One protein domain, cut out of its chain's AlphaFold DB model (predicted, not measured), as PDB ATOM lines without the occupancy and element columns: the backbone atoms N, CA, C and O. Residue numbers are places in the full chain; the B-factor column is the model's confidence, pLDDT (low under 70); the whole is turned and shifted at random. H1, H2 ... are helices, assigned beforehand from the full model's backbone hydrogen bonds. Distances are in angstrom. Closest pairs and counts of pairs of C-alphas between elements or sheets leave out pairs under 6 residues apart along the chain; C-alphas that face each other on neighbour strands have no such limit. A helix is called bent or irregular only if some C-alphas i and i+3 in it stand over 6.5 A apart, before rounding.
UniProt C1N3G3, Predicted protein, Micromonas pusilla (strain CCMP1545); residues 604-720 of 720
ATOM      1  N   VAL A 604     130.654 121.797 111.580       91.94
ATOM      2  CA  VAL A 604     131.446 121.046 110.602       91.94
ATOM      3  C   VAL A 604     130.804 119.683 110.384       91.94
ATOM      4  O   VAL A 604     130.703 118.868 111.295       91.94
ATOM      5  N   ASP A 605     130.390 119.420 109.146       92.75
ATOM      6  CA  ASP A 605     129.939 118.097 108.715       92.75
ATOM      7  C   ASP A 605     131.137 117.324 108.144       92.75
ATOM      8  O   ASP A 605     131.547 117.531 106.995       92.75
ATOM      9  N   LEU A 606     131.708 116.426 108.950       92.31
ATOM     10  CA  LEU A 606     132.894 115.641 108.598       92.31
ATOM     11  C   LEU A 606     132.673 114.777 107.350       92.31
ATOM     12  O   LEU A 606     133.618 114.530 106.598       92.31
ATOM     13  N   GLN A 607     131.432 114.369 107.062       91.50
ATOM     14  CA  GLN A 607     131.126 113.635 105.836       91.50
ATOM     15  C   GLN A 607     131.304 114.524 104.600       91.50
ATOM     16  O   GLN A 607     131.831 114.077 103.575       91.50
ATOM     17  N   ARG A 608     130.892 115.796 104.676       88.81
ATOM     18  CA  ARG A 608     131.091 116.761 103.582       88.81
ATOM     19  C   ARG A 608     132.557 117.097 103.392       88.81
ATOM     20  O   ARG A 608     133.006 117.068 102.248       88.81
ATOM     21  N   VAL A 609     133.288 117.342 104.482       88.94
ATOM     22  CA  VAL A 609     134.740 117.583 104.451       88.94
ATOM     23  C   VAL A 609     135.442 116.428 103.743       88.94
ATOM     24  O   VAL A 609     136.156 116.641 102.761       88.94
ATOM     25  N   TRP A 610     135.162 115.191 104.163       89.38
ATOM     26  CA  TRP A 610     135.771 114.001 103.573       89.38
ATOM     27  C   TRP A 610     135.459 113.864 102.081       89.38
ATOM     28  O   TRP A 610     136.349 113.631 101.260       89.38
ATOM     29  N   ASN A 611     134.191 114.039 101.707       87.38
ATOM     30  CA  ASN A 611     133.756 113.946 100.315       87.38
ATOM     31  C   ASN A 611     134.352 115.064  99.444       87.38
ATOM     32  O   ASN A 611     134.642 114.832  98.269       87.38
ATOM     33  N   ALA A 612     134.536 116.269  99.992       86.62
ATOM     34  CA  ALA A 612     135.177 117.380  99.302       86.62
ATOM     35  C   ALA A 612     136.666 117.102  99.059       86.62
ATOM     36  O   ALA A 612     137.104 117.170  97.909       86.62
ATOM     37  N   GLY A 613     137.400 116.687 100.094       87.88
ATOM     38  CA  GLY A 613     138.812 116.322  99.977       87.88
ATOM     39  C   GLY A 613     139.041 115.167  98.997       87.88
ATOM     40  O   GLY A 613     139.886 115.259  98.106       87.88
ATOM     41  N   ALA A 614     138.228 114.108  99.076       86.19
ATOM     42  CA  ALA A 614     138.327 112.963  98.171       86.19
ATOM     43  C   ALA A 614     138.003 113.334  96.714       86.19
ATOM     44  O   ALA A 614     138.630 112.814  95.789       86.19
ATOM     45  N   ARG A 615     137.036 114.235  96.487       84.50
ATOM     46  CA  ARG A 615     136.706 114.743  95.148       84.50
ATOM     47  C   ARG A 615     137.866 115.545  94.562       84.50
ATOM     48  O   ARG A 615     138.289 115.233  93.453       84.50
ATOM     49  N   LEU A 616     138.401 116.513  95.308       84.69
ATOM     50  CA  LEU A 616     139.518 117.341  94.843       84.69
ATOM     51  C   LEU A 616     140.761 116.490  94.543       84.69
ATOM     52  O   LEU A 616     141.379 116.654  93.495       84.69
ATOM     53  N   ALA A 617     141.068 115.504  95.393       83.75
ATOM     54  CA  ALA A 617     142.176 114.576  95.160       83.75
ATOM     55  C   ALA A 617     141.995 113.718  93.888       83.75
ATOM     56  O   ALA A 617     142.975 113.352  93.238       83.75
ATOM     57  N   ARG A 618     140.753 113.379  93.510       81.31
ATOM     58  CA  ARG A 618     140.456 112.656  92.257       81.31
ATOM     59  C   ARG A 618     140.594 113.559  91.038       81.31
ATOM     60  O   ARG A 618     141.234 113.156  90.074       81.31
ATOM     61  N   GLU A 619     140.030 114.765  91.094       82.12
ATOM     62  CA  GLU A 619     140.134 115.763  90.020       82.12
ATOM     63  C   GLU A 619     141.601 116.109  89.726       82.12
ATOM     64  O   GLU A 619     142.022 116.171  88.568       82.12
ATOM     65  N   GLU A 620     142.416 116.237  90.772       78.94
ATOM     66  CA  GLU A 620     143.857 116.438  90.643       78.94
ATOM     67  C   GLU A 620     144.577 115.218  90.041       78.94
ATOM     68  O   GLU A 620     145.440 115.355  89.173       78.94
ATOM     69  N   ASN A 621     144.210 114.000  90.441       76.69
ATOM     70  CA  ASN A 621     144.800 112.788  89.873       76.69
ATOM     71  C   ASN A 621     144.429 112.596  88.388       76.69
ATOM     72  O   ASN A 621     145.255 112.164  87.584       76.69
ATOM     73  N   ASP A 622     143.203 112.943  87.995       77.56
ATOM     74  CA  ASP A 622     142.760 112.869  86.600       77.56
ATOM     75  C   ASP A 622     143.454 113.916  85.725       77.56
ATOM     76  O   ASP A 622     143.843 113.622  84.590       77.56
ATOM     77  N   THR A 623     143.639 115.134  86.240       75.88
ATOM     78  CA  THR A 623     144.368 116.200  85.537       75.88
ATOM     79  C   THR A 623     145.856 115.889  85.422       75.88
ATOM     80  O   THR A 623     146.406 116.013  84.329       75.88
ATOM     81  N   THR A 624     146.502 115.411  86.488       68.62
ATOM     82  CA  THR A 624     147.910 114.980  86.444       68.62
ATOM     83  C   THR A 624     148.120 113.764  85.545       68.62
ATOM     84  O   THR A 624     149.126 113.719  84.843       68.62
ATOM     85  N   ARG A 625     147.176 112.812  85.475       68.44
ATOM     86  CA  ARG A 625     147.227 111.700  84.507       68.44
ATOM     87  C   ARG A 625     147.173 112.201  83.062       68.44
ATOM     88  O   ARG A 625     148.056 111.867  82.281       68.44
ATOM     89  N   LYS A 626     146.204 113.065  82.738       69.19
ATOM     90  CA  LYS A 626     146.084 113.696  81.407       69.19
ATOM     91  C   LYS A 626     147.293 114.566  81.052       69.19
ATOM     92  O   LYS A 626     147.643 114.678  79.882       69.19
ATOM     93  N   ALA A 627     147.909 115.210  82.044       63.97
ATOM     94  CA  ALA A 627     149.128 115.989  81.859       63.97
ATOM     95  C   ALA A 627     150.347 115.082  81.636       63.97
ATOM     96  O   ALA A 627     151.091 115.331  80.703       63.97
ATOM     97  N   ARG A 628     150.504 113.990  82.399       62.56
ATOM     98  CA  ARG A 628     151.578 112.991  82.220       62.56
ATOM     99  C   ARG A 628     151.533 112.285  80.867       62.56
ATOM    100  O   ARG A 628     152.579 111.987  80.307       62.56
ATOM    101  N   GLU A 629     150.336 112.048  80.334       63.41
ATOM    102  CA  GLU A 629     150.145 111.548  78.963       63.41
ATOM    103  C   GLU A 629     150.628 112.555  77.898       63.41
ATOM    104  O   GLU A 629     150.899 112.162  76.768       63.41
ATOM    105  N   LYS A 630     150.762 113.845  78.246       59.81
ATOM    106  CA  LYS A 630     151.205 114.924  77.345       59.81
ATOM    107  C   LYS A 630     152.626 115.431  77.613       59.81
ATOM    108  O   LYS A 630     153.265 115.926  76.692       59.81
ATOM    109  N   THR A 631     153.123 115.353  78.845       56.41
ATOM    110  CA  THR A 631     154.441 115.843  79.263       56.41
ATOM    111  C   THR A 631     155.062 114.880  80.281       56.41
ATOM    112  O   THR A 631     154.460 114.552  81.300       56.41
ATOM    113  N   HIS A 632     156.298 114.428  80.041       50.81
ATOM    114  CA  HIS A 632     157.022 113.452  80.880       50.81
ATOM    115  C   HIS A 632     157.482 113.982  82.263       50.81
ATOM    116  O   HIS A 632     158.443 113.473  82.834       50.81
ATOM    117  N   ALA A 633     156.816 114.985  82.842       51.94
ATOM    118  CA  ALA A 633     157.173 115.548  84.145       51.94
ATOM    119  C   ALA A 633     156.115 115.219  85.213       51.94
ATOM    120  O   ALA A 633     154.921 115.461  85.040       51.94
ATOM    121  N   GLY A 634     156.552 114.653  86.341       48.56
ATOM    122  CA  GLY A 634     155.683 114.291  87.460       48.56
ATOM    123  C   GLY A 634     155.486 115.440  88.450       48.56
ATOM    124  O   GLY A 634     156.429 115.819  89.131       48.56
ATOM    125  N   ALA A 635     154.254 115.936  88.589       53.38
ATOM    126  CA  ALA A 635     153.859 116.789  89.713       53.38
ATOM    127  C   ALA A 635     153.268 115.938  90.854       53.38
ATOM    128  O   ALA A 635     152.502 115.005  90.600       53.38
ATOM    129  N   ALA A 636     153.637 116.248  92.099       52.72
ATOM    130  CA  ALA A 636     153.039 115.656  93.297       52.72
ATOM    131  C   ALA A 636     151.626 116.232  93.554       52.72
ATOM    132  O   ALA A 636     151.383 117.384  93.185       52.72
ATOM    133  N   PRO A 637     150.708 115.473  94.191       57.00
ATOM    134  CA  PRO A 637     149.379 115.976  94.530       57.00
ATOM    135  C   PRO A 637     149.457 117.145  95.524       57.00
ATOM    136  O   PRO A 637     150.218 117.100  96.494       57.00
ATOM    137  N   ARG A 638     148.669 118.195  95.279       70.19
ATOM    138  CA  ARG A 638     148.541 119.404  96.099       70.19
ATOM    139  C   ARG A 638     147.547 119.222  97.238       70.19
ATOM    140  O   ARG A 638     147.767 119.807  98.292       70.19
ATOM    141  N   VAL A 639     146.487 118.432  97.050       75.56
ATOM    142  CA  VAL A 639     145.544 118.103  98.133       75.56
ATOM    143  C   VAL A 639     146.189 117.090  99.075       75.56
ATOM    144  O   VAL A 639     146.511 115.970  98.668       75.56
ATOM    145  N   ARG A 640     146.367 117.478 100.340       80.19
ATOM    146  CA  ARG A 640     146.944 116.635 101.402       80.19
ATOM    147  C   ARG A 640     145.858 116.148 102.362       80.19
ATOM    148  O   ARG A 640     144.757 116.684 102.369       80.19
ATOM    149  N   GLY A 641     146.150 115.101 103.131       84.50
ATOM    150  CA  GLY A 641     145.236 114.535 104.129       84.50
ATOM    151  C   GLY A 641     144.778 113.101 103.832       84.50
ATOM    152  O   GLY A 641     145.031 112.576 102.740       84.50
ATOM    153  N   PRO A 642     144.075 112.449 104.771       85.81
ATOM    154  CA  PRO A 642     143.736 111.027 104.704       85.81
ATOM    155  C   PRO A 642     142.794 110.688 103.539       85.81
ATOM    156  O   PRO A 642     142.886 109.619 102.932       85.81
ATOM    157  N   TRP A 643     141.932 111.630 103.150       86.88
ATOM    158  CA  TRP A 643     141.050 111.534 101.978       86.88
ATOM    159  C   TRP A 643     141.799 111.484 100.642       86.88
ATOM    160  O   TRP A 643     141.220 111.077  99.632       86.88
ATOM    161  N   SER A 644     143.071 111.888 100.613       82.88
ATOM    162  CA  SER A 644     143.876 111.879  99.394       82.88
ATOM    163  C   SER A 644     144.472 110.507  99.079       82.88
ATOM    164  O   SER A 644     144.939 110.326  97.960       82.88
ATOM    165  N   ALA A 645     144.442 109.523  99.990       81.12
ATOM    166  CA  ALA A 645     145.112 108.235  99.790       81.12
ATOM    167  C   ALA A 645     144.571 107.443  98.568       81.12
ATOM    168  O   ALA A 645     143.376 107.518  98.255       81.12
ATOM    169  N   PRO A 646     145.412 106.653  97.860       72.56
ATOM    170  CA  PRO A 646     145.017 105.953  96.629       72.56
ATOM    171  C   PRO A 646     143.768 105.076  96.766       72.56
ATOM    172  O   PRO A 646     142.924 105.053  95.871       72.56
ATOM    173  N   GLU A 647     143.619 104.394  97.899       74.56
ATOM    174  CA  GLU A 647     142.461 103.553  98.210       74.56
ATOM    175  C   GLU A 647     141.158 104.362  98.283       74.56
ATOM    176  O   GLU A 647     140.118 103.926  97.787       74.56
ATOM    177  N   GLN A 648     141.220 105.589  98.812       74.88
ATOM    178  CA  GLN A 648     140.067 106.492  98.909       74.88
ATOM    179  C   GLN A 648     139.650 107.028  97.539       74.88
ATOM    180  O   GLN A 648     138.466 107.266  97.287       74.88
ATOM    181  N   ARG A 649     140.604 107.166  96.609       67.50
ATOM    182  CA  ARG A 649     140.324 107.565  95.222       67.50
ATOM    183  C   ARG A 649     139.603 106.471  94.432       67.50
ATOM    184  O   ARG A 649     138.788 106.803  93.576       67.50
ATOM    185  N   ARG A 650     139.875 105.192  94.729       62.06
ATOM    186  CA  ARG A 650     139.276 104.028  94.045       62.06
ATOM    187  C   ARG A 650     137.877 103.669  94.540       62.06
ATOM    188  O   ARG A 650     137.118 103.067  93.786       62.06
ATOM    189  N   ARG A 651     137.523 104.027  95.779       61.94
ATOM    190  CA  ARG A 651     136.158 103.812  96.281       61.94
ATOM    191  C   ARG A 651     135.150 104.533  95.384       61.94
ATOM    192  O   ARG A 651     135.369 105.685  95.009       61.94
ATOM    193  N   ALA A 652     134.069 103.837  95.025       50.78
ATOM    194  CA  ALA A 652     133.005 104.329  94.150       50.78
ATOM    195  C   ALA A 652     132.449 105.693  94.618       50.78
ATOM    196  O   ALA A 652     132.765 106.178  95.701       50.78
ATOM    197  N   ARG A 653     131.615 106.347  93.801       55.09
ATOM    198  CA  ARG A 653     130.980 107.661  94.081       55.09
ATOM    199  C   ARG A 653     130.064 107.690  95.328       55.09
ATOM    200  O   ARG A 653     129.309 108.646  95.495       55.09
ATOM    201  N   ASP A 654     130.103 106.660  96.162       52.62
ATOM    202  CA  ASP A 654     129.254 106.479  97.328       52.62
ATOM    203  C   ASP A 654     129.799 107.248  98.534       52.62
ATOM    204  O   ASP A 654     131.008 107.421  98.703       52.62
ATOM    205  N   ALA A 655     128.884 107.740  99.367       61.50
ATOM    206  CA  ALA A 655     129.226 108.494 100.563       61.50
ATOM    207  C   ALA A 655     130.009 107.615 101.550       61.50
ATOM    208  O   ALA A 655     129.607 106.491 101.859       61.50
ATOM    209  N   VAL A 656     131.118 108.144 102.065       84.19
ATOM    210  CA  VAL A 656     131.895 107.495 103.124       84.19
ATOM    211  C   VAL A 656     131.095 107.507 104.434       84.19
ATOM    212  O   VAL A 656     130.330 108.436 104.686       84.19
ATOM    213  N   GLY A 657     131.243 106.462 105.258       89.94
ATOM    214  CA  GLY A 657     130.626 106.362 106.589       89.94
ATOM    215  C   GLY A 657     131.607 106.660 107.729       89.94
ATOM    216  O   GLY A 657     132.809 106.450 107.560       89.94
ATOM    217  N   LEU A 658     131.093 107.062 108.896       93.44
ATOM    218  CA  LEU A 658     131.895 107.475 110.058       93.44
ATOM    219  C   LEU A 658     132.899 106.406 110.514       93.44
ATOM    220  O   LEU A 658     134.082 106.694 110.618       93.44
ATOM    221  N   SER A 659     132.478 105.143 110.648       93.06
ATOM    222  CA  SER A 659     133.372 104.015 110.993       93.06
ATOM    223  C   SER A 659     134.576 103.869 110.048       93.06
ATOM    224  O   SER A 659     135.654 103.448 110.462       93.06
ATOM    225  N   HIS A 660     134.423 104.236 108.769       91.69
ATOM    226  CA  HIS A 660     135.553 104.244 107.838       91.69
ATOM    227  C   HIS A 660     136.484 105.428 108.082       91.69
ATOM    228  O   HIS A 660     137.696 105.248 108.066       91.69
ATOM    229  N   VAL A 661     135.931 106.620 108.315       92.81
ATOM    230  CA  VAL A 661     136.730 107.800 108.678       92.81
ATOM    231  C   VAL A 661     137.506 107.538 109.963       92.81
ATOM    232  O   VAL A 661     138.715 107.731 109.979       92.81
ATOM    233  N   ALA A 662     136.849 106.991 110.985       95.56
ATOM    234  CA  ALA A 662     137.471 106.593 112.239       95.56
ATOM    235  C   ALA A 662     138.619 105.594 112.018       95.56
ATOM    236  O   ALA A 662     139.709 105.798 112.531       95.56
ATOM    237  N   ARG A 663     138.441 104.585 111.152       93.75
ATOM    238  CA  ARG A 663     139.527 103.653 110.810       93.75
ATOM    239  C   ARG A 663     140.733 104.348 110.192       93.75
ATOM    240  O   ARG A 663     141.859 103.995 110.509       93.75
ATOM    241  N   VAL A 664     140.506 105.284 109.275       92.12
ATOM    242  CA  VAL A 664     141.604 105.945 108.559       92.12
ATOM    243  C   VAL A 664     142.304 106.985 109.437       92.12
ATOM    244  O   VAL A 664     143.513 107.131 109.325       92.12
ATOM    245  N   VAL A 665     141.562 107.698 110.286       93.88
ATOM    246  CA  VAL A 665     142.091 108.801 111.108       93.88
ATOM    247  C   VAL A 665     142.598 108.313 112.468       93.88
ATOM    248  O   VAL A 665     143.634 108.761 112.931       93.88
ATOM    249  N   LEU A 666     141.886 107.381 113.103       95.25
ATOM    250  CA  LEU A 666     142.158 106.886 114.460       95.25
ATOM    251  C   LEU A 666     142.678 105.435 114.475       95.25
ATOM    252  O   LEU A 666     142.860 104.846 115.537       95.25
ATOM    253  N   GLY A 667     142.873 104.815 113.308       93.88
ATOM    254  CA  GLY A 667     143.448 103.473 113.155       93.88
ATOM    255  C   GLY A 667     142.475 102.303 113.346       93.88
ATOM    256  O   GLY A 667     142.728 101.217 112.825       93.88
ATOM    257  N   LYS A 668     141.336 102.499 114.023       93.81
ATOM    258  CA  LYS A 668     140.337 101.442 114.273       93.81
ATOM    259  C   LYS A 668     138.924 101.848 113.822       93.81
ATOM    260  O   LYS A 668     138.560 103.019 113.902       93.81
ATOM    261  N   PRO A 669     138.110 100.911 113.303       94.56
ATOM    262  CA  PRO A 669     136.716 101.178 112.964       94.56
ATOM    263  C   PRO A 669     135.810 101.284 114.198       94.56
ATOM    264  O   PRO A 669     136.143 100.813 115.280       94.56
ATOM    265  N   LEU A 670     134.610 101.825 113.982       92.06
ATOM    266  CA  LEU A 670     133.496 101.725 114.932       92.06
ATOM    267  C   LEU A 670     132.749 100.402 114.757       92.06
ATOM    268  O   LEU A 670     132.532  99.973 113.613       92.06
ATOM    269  N   ASP A 671     132.337  99.817 115.879       86.25
ATOM    270  CA  ASP A 671     131.480  98.638 115.947       86.25
ATOM    271  C   ASP A 671     130.025  99.021 115.651       86.25
ATOM    272  O   ASP A 671     129.436  99.796 116.389       86.25
ATOM    273  N   LYS A 672     129.441  98.494 114.571       84.50
ATOM    274  CA  LYS A 672     128.109  98.903 114.073       84.50
ATOM    275  C   LYS A 672     126.965  97.997 114.504       84.50
ATOM    276  O   LYS A 672     125.840  98.185 114.041       84.50
ATOM    277  N   SER A 673     127.244  97.000 115.327       76.31
ATOM    278  CA  SER A 673     126.270  95.982 115.722       76.31
ATOM    279  C   SER A 673     125.036  96.535 116.437       76.31
ATOM    280  O   SER A 673     123.971  95.938 116.358       76.31
ATOM    281  N   THR A 674     125.171  97.671 117.125       80.94
ATOM    282  CA  THR A 674     124.108  98.262 117.959       80.94
ATOM    283  C   THR A 674     123.305  99.337 117.222       80.94
ATOM    284  O   THR A 674     122.248  99.754 117.682       80.94
ATOM    285  N   ARG A 675     123.759  99.745 116.031       80.94
ATOM    286  CA  ARG A 675     123.161 100.832 115.243       80.94
ATOM    287  C   ARG A 675     121.696 100.587 114.867       80.94
ATOM    288  O   ARG A 675     120.934 101.526 114.712       80.94
ATOM    289  N   MET A 676     121.314  99.323 114.667       77.06
ATOM    290  CA  MET A 676     119.944  98.924 114.305       77.06
ATOM    291  C   MET A 676     119.182  98.327 115.503       77.06
ATOM    292  O   MET A 676     118.335  97.458 115.306       77.06
ATOM    293  N   SER A 677     119.542  98.719 116.730       77.75
ATOM    294  CA  SER A 677     118.843  98.295 117.950       77.75
ATOM    295  C   SER A 677     117.538  99.070 118.163       77.75
ATOM    296  O   SER A 677     117.264 100.047 117.464       77.75
ATOM    297  N   ASP A 678     116.715  98.621 119.111       80.25
ATOM    298  CA  ASP A 678     115.498  99.336 119.485       80.25
ATOM    299  C   ASP A 678     115.830 100.545 120.370       80.25
ATOM    300  O   ASP A 678     115.922 100.448 121.594       80.25
ATOM    301  N   TRP A 679     116.026 101.699 119.736       88.50
ATOM    302  CA  TRP A 679     116.294 102.964 120.421       88.50
ATOM    303  C   TRP A 679     115.065 103.574 121.105       88.50
ATOM    304  O   TRP A 679     115.215 104.555 121.834       88.50
ATOM    305  N   SER A 680     113.867 103.014 120.898       85.12
ATOM    306  CA  SER A 680     112.651 103.427 121.611       85.12
ATOM    307  C   SER A 680     112.527 102.761 122.983       85.12
ATOM    308  O   SER A 680     111.936 103.339 123.894       85.12
ATOM    309  N   ALA A 681     113.150 101.591 123.160       81.62
ATOM    310  CA  ALA A 681     113.121 100.854 124.414       81.62
ATOM    311  C   ALA A 681     113.728 101.665 125.573       81.62
ATOM    312  O   ALA A 681     114.732 102.373 125.423       81.62
ATOM    313  N   ARG A 682     113.115 101.544 126.754       84.56
ATOM    314  CA  ARG A 682     113.619 102.095 128.016       84.56
ATOM    315  C   ARG A 682     113.527 101.039 129.126       84.56
ATOM    316  O   ARG A 682     112.503 100.365 129.206       84.56
ATOM    317  N   PRO A 683     114.552 100.912 129.994       89.00
ATOM    318  CA  PRO A 683     115.829 101.634 129.952       89.00
ATOM    319  C   PRO A 683     116.701 101.206 128.756       89.00
ATOM    320  O   PRO A 683     116.609 100.074 128.289       89.00
ATOM    321  N   LEU A 684     117.563 102.106 128.267       89.25
ATOM    322  CA  LEU A 684     118.559 101.740 127.254       89.25
ATOM    323  C   LEU A 684     119.575 100.757 127.846       89.25
ATOM    324  O   LEU A 684     120.101 100.968 128.946       89.25
ATOM    325  N   THR A 685     119.916  99.725 127.079       86.31
ATOM    326  CA  THR A 685     120.959  98.767 127.466       86.31
ATOM    327  C   THR A 685     122.315  99.461 127.623       86.31
ATOM    328  O   THR A 685     122.585 100.516 127.038       86.31
ATOM    329  N   GLU A 686     123.217  98.869 128.407       87.50
ATOM    330  CA  GLU A 686     124.588  99.377 128.551       87.50
ATOM    331  C   GLU A 686     125.293  99.509 127.193       87.50
ATOM    332  O   GLU A 686     125.939 100.516 126.907       87.50
ATOM    333  N   ARG A 687     125.078  98.534 126.307       85.19
ATOM    334  CA  ARG A 687     125.647  98.512 124.964       85.19
ATOM    335  C   ARG A 687     125.113  99.630 124.070       85.19
ATOM    336  O   ARG A 687     125.896 100.223 123.329       85.19
ATOM    337  N   GLN A 688     123.816  99.936 124.144       90.50
ATOM    338  CA  GLN A 688     123.223 101.089 123.456       90.50
ATOM    339  C   GLN A 688     123.834 102.397 123.949       90.50
ATOM    340  O   GLN A 688     124.270 103.212 123.139       90.50
ATOM    341  N   ARG A 689     123.946 102.570 125.271       94.38
ATOM    342  CA  ARG A 689     124.560 103.765 125.867       94.38
ATOM    343  C   ARG A 689     126.025 103.918 125.456       94.38
ATOM    344  O   ARG A 689     126.423 105.001 125.036       94.38
ATOM    345  N   HIS A 690     126.813 102.845 125.506       92.94
ATOM    346  CA  HIS A 690     128.221 102.878 125.107       92.94
ATOM    347  C   HIS A 690     128.390 103.147 123.606       92.94
ATOM    348  O   HIS A 690     129.283 103.899 123.218       92.94
ATOM    349  N   TYR A 691     127.551 102.552 122.753       93.44
ATOM    350  CA  TYR A 691     127.551 102.826 121.314       93.44
ATOM    351  C   TYR A 691     127.247 104.305 121.040       93.44
ATOM    352  O   TYR A 691     128.051 104.988 120.411       93.44
ATOM    353  N   ALA A 692     126.140 104.815 121.586       96.19
ATOM    354  CA  ALA A 692     125.700 106.193 121.390       96.19
ATOM    355  C   ALA A 692     126.745 107.207 121.886       96.19
ATOM    356  O   ALA A 692     127.048 108.189 121.212       96.19
ATOM    357  N   ALA A 693     127.342 106.950 123.053       97.56
ATOM    358  CA  ALA A 693     128.379 107.818 123.595       97.56
ATOM    359  C   ALA A 693     129.637 107.840 122.710       97.56
ATOM    360  O   ALA A 693     130.226 108.904 122.501       97.56
ATOM    361  N   LEU A 694     130.029 106.688 122.154       97.06
ATOM    362  CA  LEU A 694     131.172 106.584 121.249       97.06
ATOM    363  C   LEU A 694     130.931 107.325 119.930       97.06
ATOM    364  O   LEU A 694     131.850 107.995 119.459       97.06
ATOM    365  N   ASP A 695     129.725 107.246 119.363       96.06
ATOM    366  CA  ASP A 695     129.394 107.868 118.073       96.06
ATOM    367  C   ASP A 695     129.435 109.406 118.123       96.06
ATOM    368  O   ASP A 695     129.865 110.029 117.151       96.06
ATOM    369  N   ALA A 696     129.134 110.033 119.267       97.50
ATOM    370  CA  ALA A 696     129.358 111.471 119.450       97.50
ATOM    371  C   ALA A 696     130.819 111.817 119.787       97.50
ATOM    372  O   ALA A 696     131.388 112.750 119.214       97.50
ATOM    373  N   TRP A 697     131.450 111.070 120.697       98.19
ATOM    374  CA  TRP A 697     132.815 111.353 121.155       98.19
ATOM    375  C   TRP A 697     133.856 111.187 120.041       98.19
ATOM    376  O   TRP A 697     134.762 112.010 119.890       98.19
ATOM    377  N   VAL A 698     133.697 110.173 119.184       97.69
ATOM    378  CA  VAL A 698     134.616 109.920 118.065       97.69
ATOM    379  C   VAL A 698     134.675 111.096 117.085       97.69
ATOM    380  O   VAL A 698     135.710 111.320 116.461       97.69
ATOM    381  N   LEU A 699     133.602 111.886 116.957       97.88
ATOM    382  CA  LEU A 699     133.585 113.078 116.105       97.88
ATOM    383  C   LEU A 699     134.546 114.151 116.623       97.88
ATOM    384  O   LEU A 699     135.204 114.816 115.819       97.88
ATOM    385  N   VAL A 700     134.645 114.298 117.948       97.50
ATOM    386  CA  VAL A 700     135.578 115.220 118.608       97.50
ATOM    387  C   VAL A 700     137.011 114.763 118.369       97.50
ATOM    388  O   VAL A 700     137.834 115.564 117.928       97.50
ATOM    389  N   GLU A 701     137.307 113.477 118.560       97.50
ATOM    390  CA  GLU A 701     138.661 112.949 118.345       97.50
ATOM    391  C   GLU A 701     139.092 112.976 116.877       97.50
ATOM    392  O   GLU A 701     140.216 113.378 116.574       97.50
ATOM    393  N   VAL A 702     138.200 112.628 115.943       96.38
ATOM    394  CA  VAL A 702     138.477 112.780 114.508       96.38
ATOM    395  C   VAL A 702     138.770 114.244 114.187       96.38
ATOM    396  O   VAL A 702     139.748 114.530 113.500       96.38
ATOM    397  N   MET A 703     137.962 115.180 114.691       95.12
ATOM    398  CA  MET A 703     138.189 116.608 114.465       95.12
ATOM    399  C   MET A 703     139.519 117.077 115.067       95.12
ATOM    400  O   MET A 703     140.225 117.859 114.432       95.12
ATOM    401  N   ARG A 704     139.883 116.586 116.257       95.31
ATOM    402  CA  ARG A 704     141.147 116.902 116.932       95.31
ATOM    403  C   ARG A 704     142.346 116.475 116.088       95.31
ATOM    404  O   ARG A 704     143.177 117.320 115.770       95.31
ATOM    405  N   VAL A 705     142.392 115.208 115.667       95.44
ATOM    406  CA  VAL A 705     143.484 114.674 114.832       95.44
ATOM    407  C   VAL A 705     143.543 115.393 113.483       95.44
ATOM    408  O   VAL A 705     144.614 115.800 113.044       95.44
ATOM    409  N   LEU A 706     142.397 115.641 112.839       92.81
ATOM    410  CA  LEU A 706     142.372 116.380 111.573       92.81
ATOM    411  C   LEU A 706     142.846 117.831 111.721       92.81
ATOM    412  O   LEU A 706     143.508 118.334 110.815       92.81
ATOM    413  N   ARG A 707     142.527 118.516 112.825       91.81
ATOM    414  CA  ARG A 707     143.043 119.868 113.095       91.81
ATOM    415  C   ARG A 707     144.547 119.862 113.351       91.81
ATOM    416  O   ARG A 707     145.230 120.750 112.855       91.81
ATOM    417  N   GLU A 708     145.035 118.878 114.097       93.06
ATOM    418  CA  GLU A 708     146.448 118.734 114.457       93.06
ATOM    419  C   GLU A 708     147.321 118.403 113.236       93.06
ATOM    420  O   GLU A 708     148.347 119.040 113.014       93.06
ATOM    421  N   GLU A 709     146.886 117.461 112.395       91.31
ATOM    422  CA  GLU A 709     147.690 116.961 111.273       91.31
ATOM    423  C   GLU A 709     147.398 117.674 109.940       91.31
ATOM    424  O   GLU A 709     148.244 117.706 109.039       91.31
ATOM    425  N   HIS A 710     146.191 118.229 109.776       89.19
ATOM    426  CA  HIS A 710     145.672 118.722 108.493       89.19
ATOM    427  C   HIS A 710     144.872 120.033 108.598       89.19
ATOM    428  O   HIS A 710     144.029 120.300 107.737       89.19
ATOM    429  N   GLY A 711     145.140 120.867 109.610       85.94
ATOM    430  CA  GLY A 711     144.395 122.103 109.889       85.94
ATOM    431  C   GLY A 711     144.230 123.040 108.685       85.94
ATOM    432  O   GLY A 711     143.106 123.426 108.371       85.94
ATOM    433  N   ASP A 712     145.307 123.324 107.947       85.31
ATOM    434  CA  ASP A 712     145.260 124.211 106.773       85.31
ATOM    435  C   ASP A 712     144.310 123.696 105.678       85.31
ATOM    436  O   ASP A 712     143.550 124.455 105.071       85.31
ATOM    437  N   GLU A 713     144.336 122.384 105.417       86.50
ATOM    438  CA  GLU A 713     143.473 121.777 104.403       86.50
ATOM    439  C   GLU A 713     142.030 121.674 104.907       86.50
ATOM    440  O   GLU A 713     141.090 121.879 104.142       86.50
ATOM    441  N   LEU A 714     141.832 121.422 106.201       84.88
ATOM    442  CA  LEU A 714     140.516 121.415 106.834       84.88
ATOM    443  C   LEU A 714     139.846 122.797 106.764       84.88
ATOM    444  O   LEU A 714     138.673 122.897 106.394       84.88
ATOM    445  N   ASP A 715     140.588 123.869 107.035       81.75
ATOM    446  CA  ASP A 715     140.117 125.251 106.903       81.75
ATOM    447  C   ASP A 715     139.815 125.608 105.443       81.75
ATOM    448  O   ASP A 715     138.843 126.306 105.143       81.75
ATOM    449  N   ARG A 716     140.611 125.094 104.501       81.88
ATOM    450  CA  ARG A 716     140.347 125.255 103.069       81.88
ATOM    451  C   ARG A 716     139.069 124.538 102.631       81.88
ATOM    452  O   ARG A 716     138.298 125.104 101.857       81.88
ATOM    453  N   LEU A 717     138.852 123.307 103.096       80.94
ATOM    454  CA  LEU A 717     137.703 122.472 102.730       80.94
ATOM    455  C   LEU A 717     136.403 122.920 103.402       80.94
ATOM    456  O   LEU A 717     135.340 122.744 102.818       80.94
ATOM    457  N   SER A 718     136.479 123.490 104.605       66.75
ATOM    458  CA  SER A 718     135.311 123.945 105.375       66.75
ATOM    459  C   SER A 718     134.735 125.287 104.907       66.75
ATOM    460  O   SER A 718     133.590 125.599 105.228       66.75
ATOM    461  N   ARG A 719     135.489 126.076 104.125       63.69
ATOM    462  CA  ARG A 719     135.025 127.343 103.522       63.69
ATOM    463  C   ARG A 719     134.198 127.168 102.237       63.69
ATOM    464  O   ARG A 719     133.706 128.170 101.717       63.69
ATOM    465  N   GLY A 720     134.093 125.949 101.698       44.59
ATOM    466  CA  GLY A 720     133.356 125.624 100.465       44.59
ATOM    467  C   GLY A 720     132.138 124.753 100.724       44.59
ATOM    468  O   GLY A 720     131.181 124.862  99.923       44.59
TER     469      GLY A 720
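This is residues 604 to 720 of the 720 residues of the protein "Predicted protein" of Micromonas pusilla (strain CCMP1545) (UniProt C1N3G3). A long, loose rod in which two long helices, H1 and H4, reach toward opposite ends from a shared region where the first turns of H1 meet H4. The short helix H3 packs on H4 and the shorter H2 on H1, while residues 629 to 645 loop out at one end of the rod and fold back toward H2, and residues 667 to 685 swing out to the other end before H4 begins. The printed part has 117 residues with four named helices in the order H1, H2, H3, H4 and no named strand, and its class is all helix. The whole is loose, with a radius of gyration of the C-alphas of 17.8 A and spans of 65 by 27 by 25 A.

H1 is residues 606 to 628, 32.4 A from first to last C-alpha, beginning with C-alpha 606 at (132.894, 115.641, 108.598) and ending with C-alpha 628 at (151.578, 112.991, 82.220). H2 is residues 646 to 650, five residues. H3 is residues 658 to 666, 11.2 A long. H4, the longest helix by residues, is residues 686 to 718 and measures 35.4 A, ending with C-alpha 718 at (135.311, 123.945, 105.375). H4 is irregular, with C-alphas 709 and 712 8.9 A apart, and has a kink of 113 degrees near residue 712.

H1 touches H2 with its residues 614 to 618 alone, and the closest C-alphas are those of Arg 618 and Arg 649, 5.9 A apart. H1 and H3 are close but not clearly touching, with the closest C-alphas, those of Gln 607 and Leu 658, 7.5 A apart. H1 touches H4 with its residues 606 to 613 alone, and the closest C-alphas are those of Val 609 and Leu 717, 6.0 A apart. H1 and H4 run the same way at a steep tilt of 43 degrees, though the line of the irregular H4 is a rough one. H3 touches residues 698 to 706 of H4 alone, the closest C-alphas being those of Val 665 and Val 702, 6.4 A apart, and the two run the same way at a steep tilt of 61 degrees. H2 is apart from H3 and from H4. In H1, H2 and H3 every O i to N i+4 pair is within hydrogen-bond range, and in H4 25 of 29 are.

The two C-alphas farthest apart are those of Thr 631 and Pro 683, 65.3 A, while those of Val 604 and Gly 720, the chain's last residue, are 11.3 A apart. The printed part has no cut. The links from H1 to H2, 17 residues, and from H3 to H4, 19 residues, are long, and the link from H2 to H3, 7 residues, is short. The mean pLDDT of the printed part is 81.8, and residues 624 to 637, 649 to 655 and 718 to 720 are under 70.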